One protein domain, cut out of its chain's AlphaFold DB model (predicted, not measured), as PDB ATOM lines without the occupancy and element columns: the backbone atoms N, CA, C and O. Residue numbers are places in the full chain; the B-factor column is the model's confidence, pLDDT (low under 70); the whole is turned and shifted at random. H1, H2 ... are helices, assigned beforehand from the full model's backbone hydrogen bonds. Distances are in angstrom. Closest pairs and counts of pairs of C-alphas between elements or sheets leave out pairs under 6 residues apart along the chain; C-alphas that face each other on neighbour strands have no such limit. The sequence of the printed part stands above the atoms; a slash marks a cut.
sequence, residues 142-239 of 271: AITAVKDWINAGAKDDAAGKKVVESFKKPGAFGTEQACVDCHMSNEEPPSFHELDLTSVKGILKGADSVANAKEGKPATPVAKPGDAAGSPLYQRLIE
ATOM      1  N   ALA A 142       4.389  53.466  35.798       98.25
ATOM      2  CA  ALA A 142       3.990  52.440  36.763       98.25
ATOM      3  C   ALA A 142       4.433  52.800  38.193       98.25
ATOM      4  O   ALA A 142       3.632  52.725  39.123       98.25
ATOM      5  N   ILE A 143       5.678  53.257  38.371       98.62
ATOM      6  CA  ILE A 143       6.200  53.688  39.677       98.62
ATOM      7  C   ILE A 143       5.447  54.923  40.186       98.62
ATOM      8  O   ILE A 143       5.072  54.992  41.359       98.62
ATOM      9  N   THR A 144       5.179  55.883  39.300       98.56
ATOM     10  CA  THR A 144       4.412  57.088  39.627       98.56
ATOM     11  C   THR A 144       2.972  56.739  40.010       98.56
ATOM     12  O   THR A 144       2.484  57.228  41.024       98.56
ATOM     13  N   ALA A 145       2.324  55.801  39.312       98.62
ATOM     14  CA  ALA A 145       0.991  55.328  39.686       98.62
ATOM     15  C   ALA A 145       0.958  54.688  41.086       98.62
ATOM     16  O   ALA A 145       0.018  54.936  41.841       98.62
ATOM     17  N   VAL A 146       1.985  53.913  41.463       98.81
ATOM     18  CA  VAL A 146       2.114  53.365  42.829       98.81
ATOM     19  C   VAL A 146       2.233  54.495  43.852       98.81
ATOM     20  O   VAL A 146       1.520  54.489  44.856       98.81
ATOM     21  N   LYS A 147       3.102  55.481  43.596       98.75
ATOM     22  CA  LYS A 147       3.287  56.651  44.467       98.75
ATOM     23  C   LYS A 147       1.973  57.404  44.682       98.75
ATOM     24  O   LYS A 147       1.601  57.678  45.822       98.75
ATOM     25  N   ASP A 148       1.283  57.724  43.594       98.75
ATOM     26  CA  ASP A 148       0.064  58.531  43.615       98.75
ATOM     27  C   ASP A 148      -1.081  57.786  44.298       98.75
ATOM     28  O   ASP A 148      -1.771  58.357  45.141       98.75
ATOM     29  N   TRP A 149      -1.236  56.491  44.016       98.81
ATOM     30  CA  TRP A 149      -2.214  55.641  44.692       98.81
ATOM     31  C   TRP A 149      -1.972  55.571  46.205       98.81
ATOM     32  O   TRP A 149      -2.917  55.736  46.981       98.81
ATOM     33  N   ILE A 150      -0.719  55.390  46.650       98.88
ATOM     34  CA  ILE A 150      -0.397  55.389  48.084       98.88
ATOM     35  C   ILE A 150      -0.734  56.747  48.704       98.88
ATOM     36  O   ILE A 150      -1.434  56.790  49.717       98.88
ATOM     37  N   ASN A 151      -0.297  57.851  48.092       98.75
ATOM     38  CA  ASN A 151      -0.564  59.204  48.587       98.75
ATOM     39  C   ASN A 151      -2.066  59.542  48.614       98.75
ATOM     40  O   ASN A 151      -2.512  60.268  49.497       98.75
ATOM     41  N   ALA A 152      -2.864  58.968  47.710       98.56
ATOM     42  CA  ALA A 152      -4.324  59.088  47.697       98.56
ATOM     43  C   ALA A 152      -5.036  58.211  48.752       98.56
ATOM     44  O   ALA A 152      -6.271  58.184  48.820       98.56
ATOM     45  N   GLY A 153      -4.277  57.495  49.587       98.50
ATOM     46  CA  GLY A 153      -4.788  56.682  50.690       98.50
ATOM     47  C   GLY A 153      -4.842  55.181  50.408       98.50
ATOM     48  O   GLY A 153      -5.516  54.471  51.147       98.50
ATOM     49  N   ALA A 154      -4.158  54.698  49.366       98.31
ATOM     50  CA  ALA A 154      -4.011  53.277  49.041       98.31
ATOM     51  C   ALA A 154      -5.345  52.496  48.989       98.31
ATOM     52  O   ALA A 154      -5.463  51.388  49.510       98.31
ATOM     53  N   LYS A 155      -6.378  53.097  48.391       98.12
ATOM     54  CA  LYS A 155      -7.748  52.561  48.387       98.12
ATOM     55  C   LYS A 155      -7.901  51.369  47.439       98.12
ATOM     56  O   LYS A 155      -7.237  51.298  46.405       98.12
ATOM     57  N   ASP A 156      -8.825  50.465  47.766       98.19
ATOM     58  CA  ASP A 156      -9.243  49.373  46.875       98.19
ATOM     59  C   ASP A 156     -10.286  49.868  45.860       98.19
ATOM     60  O   ASP A 156     -11.482  49.593  45.948       98.19
ATOM     61  N   ASP A 157      -9.821  50.694  44.924       97.94
ATOM     62  CA  ASP A 157     -10.615  51.296  43.858       97.94
ATOM     63  C   ASP A 157     -10.009  50.995  42.474       97.94
ATOM     64  O   ASP A 157      -9.142  50.133  42.315       97.94
ATOM     65  N   ALA A 158     -10.481  51.679  41.429       97.94
ATOM     66  CA  ALA A 158      -9.959  51.493  40.075       97.94
ATOM     67  C   ALA A 158      -8.449  51.791  39.964       97.94
ATOM     68  O   ALA A 158      -7.752  51.112  39.206       97.94
ATOM     69  N   ALA A 159      -7.931  52.764  40.723       97.81
ATOM     70  CA  ALA A 159      -6.506  53.080  40.733       97.81
ATOM     71  C   ALA A 159      -5.709  51.975  41.440       97.81
ATOM     72  O   ALA A 159      -4.706  51.509  40.894       97.81
ATOM     73  N   GLY A 160      -6.196  51.487  42.587       98.38
ATOM     74  CA  GLY A 160      -5.590  50.356  43.297       98.38
ATOM     75  C   GLY A 160      -5.543  49.080  42.456       98.38
ATOM     76  O   GLY A 160      -4.506  48.423  42.372       98.38
ATOM     77  N   LYS A 161      -6.625  48.774  41.733       98.25
ATOM     78  CA  LYS A 161      -6.664  47.641  40.795       98.25
ATOM     79  C   LYS A 161      -5.642  47.795  39.669       98.25
ATOM     80  O   LYS A 161      -4.931  46.847  39.368       98.25
ATOM     81  N   LYS A 162      -5.494  48.991  39.089       98.31
ATOM     82  CA  LYS A 162      -4.483  49.257  38.049       98.31
ATOM     83  C   LYS A 162      -3.045  49.091  38.564       98.31
ATOM     84  O   LYS A 162      -2.184  48.598  37.832       98.31
ATOM     85  N   VAL A 163      -2.785  49.484  39.812       98.62
ATOM     86  CA  VAL A 163      -1.497  49.240  40.479       98.62
ATOM     87  C   VAL A 163      -1.237  47.738  40.621       98.62
ATOM     88  O   VAL A 163      -0.181  47.267  40.206       98.62
ATOM     89  N   VAL A 164      -2.216  46.977  41.113       98.56
ATOM     90  CA  VAL A 164      -2.122  45.513  41.229       98.56
ATOM     91  C   VAL A 164      -1.853  44.847  39.877       98.56
ATOM     92  O   VAL A 164      -0.970  43.998  39.779       98.56
ATOM     93  N   GLU A 165      -2.541  45.257  38.811       98.38
ATOM     94  CA  GLU A 165      -2.284  44.724  37.465       98.38
ATOM     95  C   GLU A 165      -0.863  45.032  36.972       98.38
ATOM     96  O   GLU A 165      -0.271  44.233  36.249       98.38
ATOM     97  N   SER A 166      -0.267  46.145  37.409       98.38
ATOM     98  CA  SER A 166       1.132  46.452  37.093       98.38
ATOM     99  C   SER A 166       2.095  45.483  37.789       98.38
ATOM    100  O   SER A 166       3.075  45.073  37.177       98.38
ATOM    101  N   PHE A 167       1.807  45.045  39.022       98.50
ATOM    102  CA  PHE A 167       2.616  44.036  39.728       98.50
ATOM    103  C   PHE A 167       2.550  42.641  39.098       98.50
ATOM    104  O   PHE A 167       3.475  41.848  39.272       98.50
ATOM    105  N   LYS A 168       1.488  42.351  38.342       98.19
ATOM    106  CA  LYS A 168       1.319  41.102  37.586       98.19
ATOM    107  C   LYS A 168       1.988  41.126  36.213       98.19
ATOM    108  O   LYS A 168       2.056  40.091  35.560       98.19
ATOM    109  N   LYS A 169       2.440  42.294  35.749       97.88
ATOM    110  CA  LYS A 169       2.905  42.490  34.377       97.88
ATOM    111  C   LYS A 169       4.442  42.462  34.294       97.88
ATOM    112  O   LYS A 169       5.080  43.388  34.801       97.88
ATOM    113  N   PRO A 170       5.036  41.486  33.577       97.31
ATOM    114  CA  PRO A 170       6.434  41.538  33.149       97.31
ATOM    115  C   PRO A 170       6.801  42.876  32.497       97.31
ATOM    116  O   PRO A 170       6.018  43.459  31.744       97.31
ATOM    117  N   GLY A 171       7.979  43.401  32.815       95.69
ATOM    118  CA  GLY A 171       8.517  44.638  32.249       95.69
ATOM    119  C   GLY A 171       7.990  45.925  32.892       95.69
ATOM    120  O   GLY A 171       8.578  46.986  32.687       95.69
ATOM    121  N   ALA A 172       6.927  45.875  33.710       96.81
ATOM    122  CA  ALA A 172       6.298  47.081  34.267       96.81
ATOM    123  C   ALA A 172       7.256  47.939  35.117       96.81
ATOM    124  O   ALA A 172       7.113  49.163  35.171       96.81
ATOM    125  N   PHE A 173       8.246  47.299  35.742       97.44
ATOM    126  CA  PHE A 173       9.215  47.938  36.632       97.44
ATOM    127  C   PHE A 173      10.675  47.698  36.210       97.44
ATOM    128  O   PHE A 173      11.578  47.776  37.037       97.44
ATOM    129  N   GLY A 174      10.915  47.435  34.919       93.69
ATOM    130  CA  GLY A 174      12.266  47.368  34.346       93.69
ATOM    131  C   GLY A 174      12.929  45.986  34.340       93.69
ATOM    132  O   GLY A 174      14.105  45.895  33.998       93.69
ATOM    133  N   THR A 175      12.200  44.924  34.688       93.50
ATOM    134  CA  THR A 175      12.629  43.524  34.517       93.50
ATOM    135  C   THR A 175      11.482  42.695  33.943       93.50
ATOM    136  O   THR A 175      10.322  43.035  34.155       93.50
ATOM    137  N   GLU A 176      11.786  41.587  33.266       95.00
ATOM    138  CA  GLU A 176      10.772  40.659  32.725       95.00
ATOM    139  C   GLU A 176      10.119  39.762  33.792       95.00
ATOM    140  O   GLU A 176       9.240  38.967  33.483       95.00
ATOM    141  N   GLN A 177      10.517  39.889  35.057       95.12
ATOM    142  CA  GLN A 177       9.904  39.155  36.158       95.12
ATOM    143  C   GLN A 177       8.757  39.973  36.753       95.12
ATOM    144  O   GLN A 177       8.940  41.139  37.118       95.12
ATOM    145  N   ALA A 178       7.575  39.372  36.879       97.44
ATOM    146  CA  ALA A 178       6.464  40.015  37.562       97.44
ATOM    147  C   ALA A 178       6.683  39.957  39.081       97.44
ATOM    148  O   ALA A 178       7.259  39.014  39.621       97.44
ATOM    149  N   CYS A 179       6.195  40.956  39.817       98.06
ATOM    150  CA  CYS A 179       6.369  40.991  41.272       98.06
ATOM    151  C   CYS A 179       5.646  39.819  41.950       98.06
ATOM    152  O   CYS A 179       6.125  39.270  42.943       98.06
ATOM    153  N   VAL A 180       4.504  39.423  41.384       97.81
ATOM    154  CA  VAL A 180       3.700  38.301  41.874       97.81
ATOM    155  C   VAL A 180       4.370  36.943  41.672       97.81
ATOM    156  O   VAL A 180       3.958  36.009  42.336       97.81
ATOM    157  N   ASP A 181       5.431  36.822  40.866       96.62
ATOM    158  CA  ASP A 181       6.171  35.554  40.719       96.62
ATOM    159  C   ASP A 181       6.883  35.145  42.020       96.62
ATOM    160  O   ASP A 181       7.209  33.977  42.222       96.62
ATOM    161  N   CYS A 182       7.116  36.105  42.920       97.44
ATOM    162  CA  CYS A 182       7.737  35.892  44.231       97.44
ATOM    163  C   CYS A 182       6.850  36.324  45.410       97.44
ATOM    164  O   CYS A 182       7.124  35.942  46.549       97.44
ATOM    165  N   HIS A 183       5.812  37.126  45.160       97.94
ATOM    166  CA  HIS A 183       4.951  37.724  46.184       97.94
ATOM    167  C   HIS A 183       3.467  37.492  45.859       97.94
ATOM    168  O   HIS A 183       2.767  38.393  45.383       97.94
ATOM    169  N   MET A 184       2.997  36.263  46.084       96.88
ATOM    170  CA  MET A 184       1.693  35.760  45.618       96.88
ATOM    171  C   MET A 184       0.710  35.376  46.731       96.88
ATOM    172  O   MET A 184      -0.441  35.051  46.454       96.88
ATOM    173  N   SER A 185       1.159  35.348  47.984       95.56
ATOM    174  CA  SER A 185       0.388  34.858  49.126       95.56
ATOM    175  C   SER A 185       0.990  35.354  50.440       95.56
ATOM    176  O   SER A 185       2.130  35.809  50.491       95.56
ATOM    177  N   ASN A 186       0.236  35.230  51.534       91.44
ATOM    178  CA  ASN A 186       0.733  35.549  52.872       91.44
ATOM    179  C   ASN A 186       1.273  34.335  53.634       91.44
ATOM    180  O   ASN A 186       1.047  34.214  54.836       91.44
ATOM    181  N   GLU A 187       1.942  33.431  52.925       87.44
ATOM    182  CA  GLU A 187       2.520  32.208  53.479       87.44
ATOM    183  C   GLU A 187       3.922  32.002  52.907       87.44
ATOM    184  O   GLU A 187       4.155  32.221  51.714       87.44
ATOM    185  N   GLU A 188       4.845  31.566  53.758       83.88
ATOM    186  CA  GLU A 188       6.218  31.250  53.386       83.88
ATOM    187  C   GLU A 188       6.533  29.795  53.763       83.88
ATOM    188  O   GLU A 188       6.309  29.405  54.916       83.88
ATOM    189  N   PRO A 189       7.081  28.986  52.833       86.75
ATOM    190  CA  PRO A 189       7.117  29.170  51.369       86.75
ATOM    191  C   PRO A 189       5.712  29.032  50.721       86.75
ATOM    192  O   PRO A 189       4.850  28.387  51.316       86.75
ATOM    193  N   PRO A 190       5.454  29.578  49.505       90.69
ATOM    194  CA  PRO A 190       6.432  30.029  48.505       90.69
ATOM    195  C   PRO A 190       6.643  31.550  48.407       90.69
ATOM    196  O   PRO A 190       7.535  31.972  47.673       90.69
ATOM    197  N   SER A 191       5.848  32.378  49.091       92.69
ATOM    198  CA  SER A 191       5.955  33.834  48.954       92.69
ATOM    199  C   SER A 191       7.003  34.398  49.896       92.69
ATOM    200  O   SER A 191       6.884  34.278  51.116       92.69
ATOM    201  N   PHE A 192       8.007  35.070  49.336       94.81
ATOM    202  CA  PHE A 192       9.060  35.688  50.135       94.81
ATOM    203  C   PHE A 192       8.473  36.733  51.078       94.81
ATOM    204  O   PHE A 192       7.725  37.618  50.638       94.81
ATOM    205  N   HIS A 193       8.856  36.645  52.356       95.81
ATOM    206  CA  HIS A 193       8.353  37.514  53.417       95.81
ATOM    207  C   HIS A 193       6.823  37.511  53.531       95.81
ATOM    208  O   HIS A 193       6.241  38.514  53.942       95.81
ATOM    209  N   GLU A 194       6.151  36.425  53.129       96.75
ATOM    210  CA  GLU A 194       4.695  36.282  53.262       96.75
ATOM    211  C   GLU A 194       3.930  37.493  52.679       96.75
ATOM    212  O   GLU A 194       2.913  37.942  53.221       96.75
ATOM    213  N   LEU A 195       4.472  38.091  51.616       98.12
ATOM    214  CA  LEU A 195       3.920  39.282  50.986       98.12
ATOM    215  C   LEU A 195       3.055  38.888  49.788       98.12
ATOM    216  O   LEU A 195       3.512  38.195  48.882       98.12
ATOM    217  N   ASP A 196       1.828  39.406  49.756       98.31
ATOM    218  CA  ASP A 196       0.876  39.205  48.663       98.31
ATOM    219  C   ASP A 196       0.672  40.510  47.878       98.31
ATOM    220  O   ASP A 196       0.092  41.470  48.391       98.31
ATOM    221  N   LEU A 197       1.130  40.545  46.624       98.50
ATOM    222  CA  LEU A 197       0.942  41.678  45.708       98.50
ATOM    223  C   LEU A 197      -0.177  41.445  44.677       98.50
ATOM    224  O   LEU A 197      -0.346  42.245  43.755       98.50
ATOM    225  N   THR A 198      -0.964  40.374  44.817       98.19
ATOM    226  CA  THR A 198      -2.025  39.999  43.865       98.19
ATOM    227  C   THR A 198      -3.332  40.772  44.066       98.19
ATOM    228  O   THR A 198      -4.208  40.736  43.195       98.19
ATOM    229  N   SER A 199      -3.467  41.489  45.188       98.25
ATOM    230  CA  SER A 199      -4.639  42.291  45.548       98.25
ATOM    231  C   SER A 199      -4.276  43.482  46.448       98.25
ATOM    232  O   SER A 199      -3.287  43.443  47.178       98.25
ATOM    233  N   VAL A 200      -5.110  44.533  46.464       98.31
ATOM    234  CA  VAL A 200      -4.936  45.675  47.386       98.31
ATOM    235  C   VAL A 200      -5.004  45.220  48.844       98.31
ATOM    236  O   VAL A 200      -4.200  45.650  49.669       98.31
ATOM    237  N   LYS A 201      -5.921  44.298  49.162       98.06
ATOM    238  CA  LYS A 201      -6.034  43.705  50.500       98.06
ATOM    239  C   LYS A 201      -4.749  42.981  50.918       98.06
ATOM    240  O   LYS A 201      -4.328  43.147  52.058       98.06
ATOM    241  N   GLY A 202      -4.132  42.215  50.016       97.94
ATOM    242  CA  GLY A 202      -2.845  41.552  50.247       97.94
ATOM    243  C   GLY A 202      -1.728  42.556  50.536       97.94
ATOM    244  O   GLY A 202      -1.056  42.453  51.563       97.94
ATOM    245  N   ILE A 203      -1.627  43.604  49.711       98.31
ATOM    246  CA  ILE A 203      -0.638  44.681  49.878       98.31
ATOM    247  C   ILE A 203      -0.802  45.370  51.240       98.31
ATOM    248  O   ILE A 203       0.179  45.608  51.942       98.31
ATOM    249  N   LEU A 204      -2.039  45.692  51.629       97.81
ATOM    250  CA  LEU A 204      -2.328  46.378  52.891       97.81
ATOM    251  C   LEU A 204      -2.199  45.472  54.119       97.81
ATOM    252  O   LEU A 204      -1.949  45.980  55.210       97.81
ATOM    253  N   LYS A 205      -2.330  44.148  53.962       97.12
ATOM    254  CA  LYS A 205      -2.012  43.196  55.033       97.12
ATOM    255  C   LYS A 205      -0.517  43.216  55.365       97.12
ATOM    256  O   LYS A 205      -0.169  43.075  56.532       97.12
ATOM    257  N   GLY A 206       0.338  43.462  54.372       96.94
ATOM    258  CA  GLY A 206       1.778  43.604  54.560       96.94
ATOM    259  C   GLY A 206       2.543  42.283  54.524       96.94
ATOM    260  O   GLY A 206       2.029  41.261  54.072       96.94
ATOM    261  N   ALA A 207       3.794  42.344  54.968       97.56
ATOM    262  CA  ALA A 207       4.743  41.235  54.990       97.56
ATOM    263  C   ALA A 207       4.847  40.599  56.387       97.56
ATOM    264  O   ALA A 207       4.399  41.181  57.378       97.56
ATOM    265  N   ASP A 208       5.460  39.419  56.462       96.56
ATOM    266  CA  ASP A 208       5.772  38.665  57.684       96.56
ATOM    267  C   ASP A 208       4.541  38.454  58.594       96.56
ATOM    268  O   ASP A 208       4.641  38.429  59.821       96.56
ATOM    269  N   SER A 209       3.340  38.391  58.012       94.69
ATOM    270  CA  SER A 209       2.078  38.406  58.756       94.69
ATOM    271  C   SER A 209       1.848  37.177  59.646       94.69
ATOM    272  O   SER A 209       1.314  37.314  60.744       94.69
ATOM    273  N   VAL A 210       2.249  35.989  59.201       92.81
ATOM    274  CA  VAL A 210       2.185  34.718  59.928       92.81
ATOM    275  C   VAL A 210       3.360  34.614  60.897       92.81
ATOM    276  O   VAL A 210       3.141  34.291  62.067       92.81
ATOM    277  N   ALA A 211       4.583  34.927  60.458       93.44
ATOM    278  CA  ALA A 211       5.761  34.930  61.326       93.44
ATOM    279  C   ALA A 211       5.596  35.885  62.524       93.44
ATOM    280  O   ALA A 211       5.738  35.465  63.674       93.44
ATOM    281  N   ASN A 212       5.189  37.136  62.285       95.19
ATOM    282  CA  ASN A 212       4.967  38.111  63.353       95.19
ATOM    283  C   ASN A 212       3.790  37.720  64.254       95.19
ATOM    284  O   ASN A 212       3.868  37.918  65.468       95.19
ATOM    285  N   ALA A 213       2.729  37.115  63.708       93.56
ATOM    286  CA  ALA A 213       1.597  36.654  64.514       93.56
ATOM    287  C   ALA A 213       2.006  35.589  65.546       93.56
ATOM    288  O   ALA A 213       1.519  35.634  66.676       93.56
ATOM    289  N   LYS A 214       2.940  34.683  65.212       93.69
ATOM    290  CA  LYS A 214       3.494  33.700  66.169       93.69
ATOM    291  C   LYS A 214       4.213  34.365  67.347       93.69
ATOM    292  O   LYS A 214       4.263  33.796  68.433       93.69
ATOM    293  N   GLU A 215       4.728  35.574  67.147       94.19
ATOM    294  CA  GLU A 215       5.378  36.390  68.176       94.19
ATOM    295  C   GLU A 215       4.437  37.429  68.814       94.19
ATOM    296  O   GLU A 215       4.886  38.271  69.595       94.19
ATOM    297  N   GLY A 216       3.142  37.418  68.475       94.56
ATOM    298  CA  GLY A 216       2.168  38.400  68.960       94.56
ATOM    299  C   GLY A 216       2.385  39.821  68.421       94.56
ATOM    300  O   GLY A 216       1.953  40.789  69.047       94.56
ATOM    301  N   LYS A 217       3.071  39.968  67.282       95.12
ATOM    302  CA  LYS A 217       3.378  41.248  66.629       95.12
ATOM    303  C   LYS A 217       2.493  41.467  65.393       95.12
ATOM    304  O   LYS A 217       2.076  40.500  64.758       95.12
ATOM    305  N   PRO A 218       2.213  42.727  65.013       95.31
ATOM    306  CA  PRO A 218       1.524  43.016  63.761       95.31
ATOM    307  C   PRO A 218       2.400  42.680  62.547       95.31
ATOM    308  O   PRO A 218       3.630  42.685  62.632       95.31
ATOM    309  N   ALA A 219       1.763  42.450  61.398       96.12
ATOM    310  CA  ALA A 219       2.449  42.336  60.114       96.12
ATOM    311  C   ALA A 219       3.277  43.597  59.806       96.12
ATOM    312  O   ALA A 219       2.942  44.706  60.233       96.12
ATOM    313  N   THR A 220       4.351  43.430  59.040       96.62
ATOM    314  CA  THR A 220       5.211  44.528  58.596       96.62
ATOM    315  C   THR A 220       4.489  45.328  57.499       96.62
ATOM    316  O   THR A 220       4.302  44.812  56.393       96.62
ATOM    317  N   PRO A 221       4.092  46.596  57.730       97.44
ATOM    318  CA  PRO A 221       3.363  47.366  56.726       97.44
ATOM    319  C   PRO A 221       4.274  47.732  55.549       97.44
ATOM    320  O   PRO A 221       5.335  48.332  55.738       97.44
ATOM    321  N   VAL A 222       3.837  47.426  54.324       98.19
ATOM    322  CA  VAL A 222       4.582  47.761  53.094       98.19
ATOM    323  C   VAL A 222       4.033  48.996  52.380       98.19
ATOM    324  O   VAL A 222       4.799  49.731  51.761       98.19
ATOM    325  N   ALA A 223       2.738  49.280  52.517       98.12
ATOM    326  CA  ALA A 223       2.101  50.501  52.043       98.12
ATOM    327  C   ALA A 223       1.506  51.255  53.237       98.12
ATOM    328  O   ALA A 223       0.760  50.689  54.033       98.12
ATOM    329  N   LYS A 224       1.854  52.534  53.363       98.06
ATOM    330  CA  LYS A 224       1.335  53.455  54.374       98.06
ATOM    331  C   LYS A 224       0.414  54.451  53.672       98.06
ATOM    332  O   LYS A 224       0.920  55.341  52.989       98.06
ATOM    333  N   PRO A 225      -0.916  54.298  53.791       98.44
ATOM    334  CA  PRO A 225      -1.876  55.218  53.188       98.44
ATOM    335  C   PRO A 225      -1.529  56.684  53.481       98.44
ATOM    336  O   PRO A 225      -1.361  57.060  54.638       98.44
ATOM    337  N   GLY A 226      -1.413  57.502  52.436       98.50
ATOM    338  CA  GLY A 226      -1.066  58.923  52.528       98.50
ATOM    339  C   GLY A 226       0.434  59.240  52.564       98.50
ATOM    340  O   GLY A 226       0.789  60.413  52.516       98.50
ATOM    341  N   ASP A 227       1.316  58.236  52.623       98.38
ATOM    342  CA  ASP A 227       2.764  58.439  52.758       98.38
ATOM    343  C   ASP A 227       3.568  57.460  51.888       98.38
ATOM    344  O   ASP A 227       4.113  56.453  52.355       98.38
ATOM    345  N   ALA A 228       3.678  57.759  50.590       98.44
ATOM    346  CA  ALA A 228       4.526  56.977  49.692       98.44
ATOM    347  C   ALA A 228       6.001  57.021  50.121       98.44
ATOM    348  O   ALA A 228       6.681  55.996  50.090       98.44
ATOM    349  N   ALA A 229       6.502  58.173  50.576       96.31
ATOM    350  CA  ALA A 229       7.906  58.340  50.950       96.31
ATOM    351  C   ALA A 229       8.311  57.454  52.141       96.31
ATOM    352  O   ALA A 229       9.438  56.960  52.184       96.31
ATOM    353  N   GLY A 230       7.402  57.217  53.086       96.50
ATOM    354  CA  GLY A 230       7.585  56.303  54.209       96.50
ATOM    355  C   GLY A 230       7.163  54.857  53.943       96.50
ATOM    356  O   GLY A 230       7.330  54.029  54.847       96.50
ATOM    357  N   SER A 231       6.635  54.538  52.758       98.44
ATOM    358  CA  SER A 231       6.153  53.202  52.385       98.44
ATOM    359  C   SER A 231       7.270  52.324  51.812       98.44
ATOM    360  O   SER A 231       7.795  52.649  50.742       98.44
ATOM    361  N   PRO A 232       7.608  51.179  52.442       98.19
ATOM    362  CA  PRO A 232       8.595  50.245  51.901       98.19
ATOM    363  C   PRO A 232       8.315  49.809  50.461       98.19
ATOM    364  O   PRO A 232       9.257  49.682  49.690       98.19
ATOM    365  N   LEU A 233       7.048  49.640  50.071       98.56
ATOM    366  CA  LEU A 233       6.664  49.274  48.708       98.56
ATOM    367  C   LEU A 233       7.199  50.283  47.684       98.56
ATOM    368  O   LEU A 233       7.836  49.889  46.715       98.56
ATOM    369  N   TYR A 234       7.007  51.582  47.920       98.69
ATOM    370  CA  TYR A 234       7.515  52.621  47.023       98.69
ATOM    371  C   TYR A 234       9.034  52.778  47.130       98.69
ATOM    372  O   TYR A 234       9.714  52.830  46.109       98.69
ATOM    373  N   GLN A 235       9.583  52.778  48.352       98.38
ATOM    374  CA  GLN A 235      11.030  52.862  48.586       98.38
ATOM    375  C   GLN A 235      11.788  51.778  47.815       98.38
ATOM    376  O   GLN A 235      12.769  52.071  47.142       98.38
ATOM    377  N   ARG A 236      11.297  50.533  47.842       98.38
ATOM    378  CA  ARG A 236      11.915  49.411  47.131       98.38
ATOM    379  C   ARG A 236      11.908  49.583  45.615       98.38
ATOM    380  O   ARG A 236      12.803  49.050  44.983       98.38
ATOM    381  N   LEU A 237      10.970  50.324  45.030       98.56
ATOM    382  CA  LEU A 237      10.943  50.562  43.580       98.56
ATOM    383  C   LEU A 237      11.971  51.611  43.126       98.56
ATOM    384  O   LEU A 237      12.425  51.567  41.979       98.56
ATOM    385  N   ILE A 238      12.338  52.550  44.007       97.88
ATOM    386  CA  ILE A 238      13.126  53.740  43.640       97.88
ATOM    387  C   ILE A 238      14.520  53.806  44.274       97.88
ATOM    388  O   ILE A 238      15.381  54.528  43.780       97.88
ATOM    389  N   GLU A 239      14.755  53.103  45.382       98.06
ATOM    390  CA  GLU A 239      16.036  53.120  46.089       98.06
ATOM    391  C   GLU A 239      16.922  51.987  45.546       98.06
ATOM    392  O   GLU A 239      16.681  50.810  45.812       98.06
TER     393      GLU A 239
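What this domain is: This is residues 142 to 239 of the 271 residues of an uncharacterized protein of Rhodospirillales bacterium (UniProt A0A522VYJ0). There is little regular structure: short helices are set among long loops, with the hairpin of H1 and H2 at one end, H5 packed on H1, and H4 at the far end touching no helix. The printed part has 98 residues with five named helices, H1 to H5, and no named strand; the class is all helix, with 39 residues in named elements. It is compact, radius of gyration of the C-alphas 12.7 A, spanning 35 by 29 by 26 A.

How they stand to each other: H1, residues 142 to 151, and H2, residues 158 to 167, form a hairpin, opposite ways at a steep tilt of 43 degrees; their closest C-alphas, Val 146 and Val 163, are 6.0 A apart. H3, residues 200 to 205, only just touches H2, with 3 pairs of C-alphas within 8 A, the closest Gly 160 and Val 200 at 6.2 A. H4, residues 209 to 214, and H3 meet only through their link. H5, residues 232 to 238, touches H1, closest C-alphas Lys 147 and Tyr 234 at 6.4 A. Every O i to N i+4 pair is within hydrogen-bond range in H1 to H4, and 2 of 3 in H5.

Where its parts are: H1 begins at C-alpha 142 (3.990, 52.440, 36.763) and measures 14.4 A, H2 14.6 A. H5 ends at C-alpha 238 (13.126, 53.740, 43.640).

The domain as a whole: The printed part has no cut. The links H2 to H3 and H4 to H5 are long. No printed residue is under 70 in pLDDT.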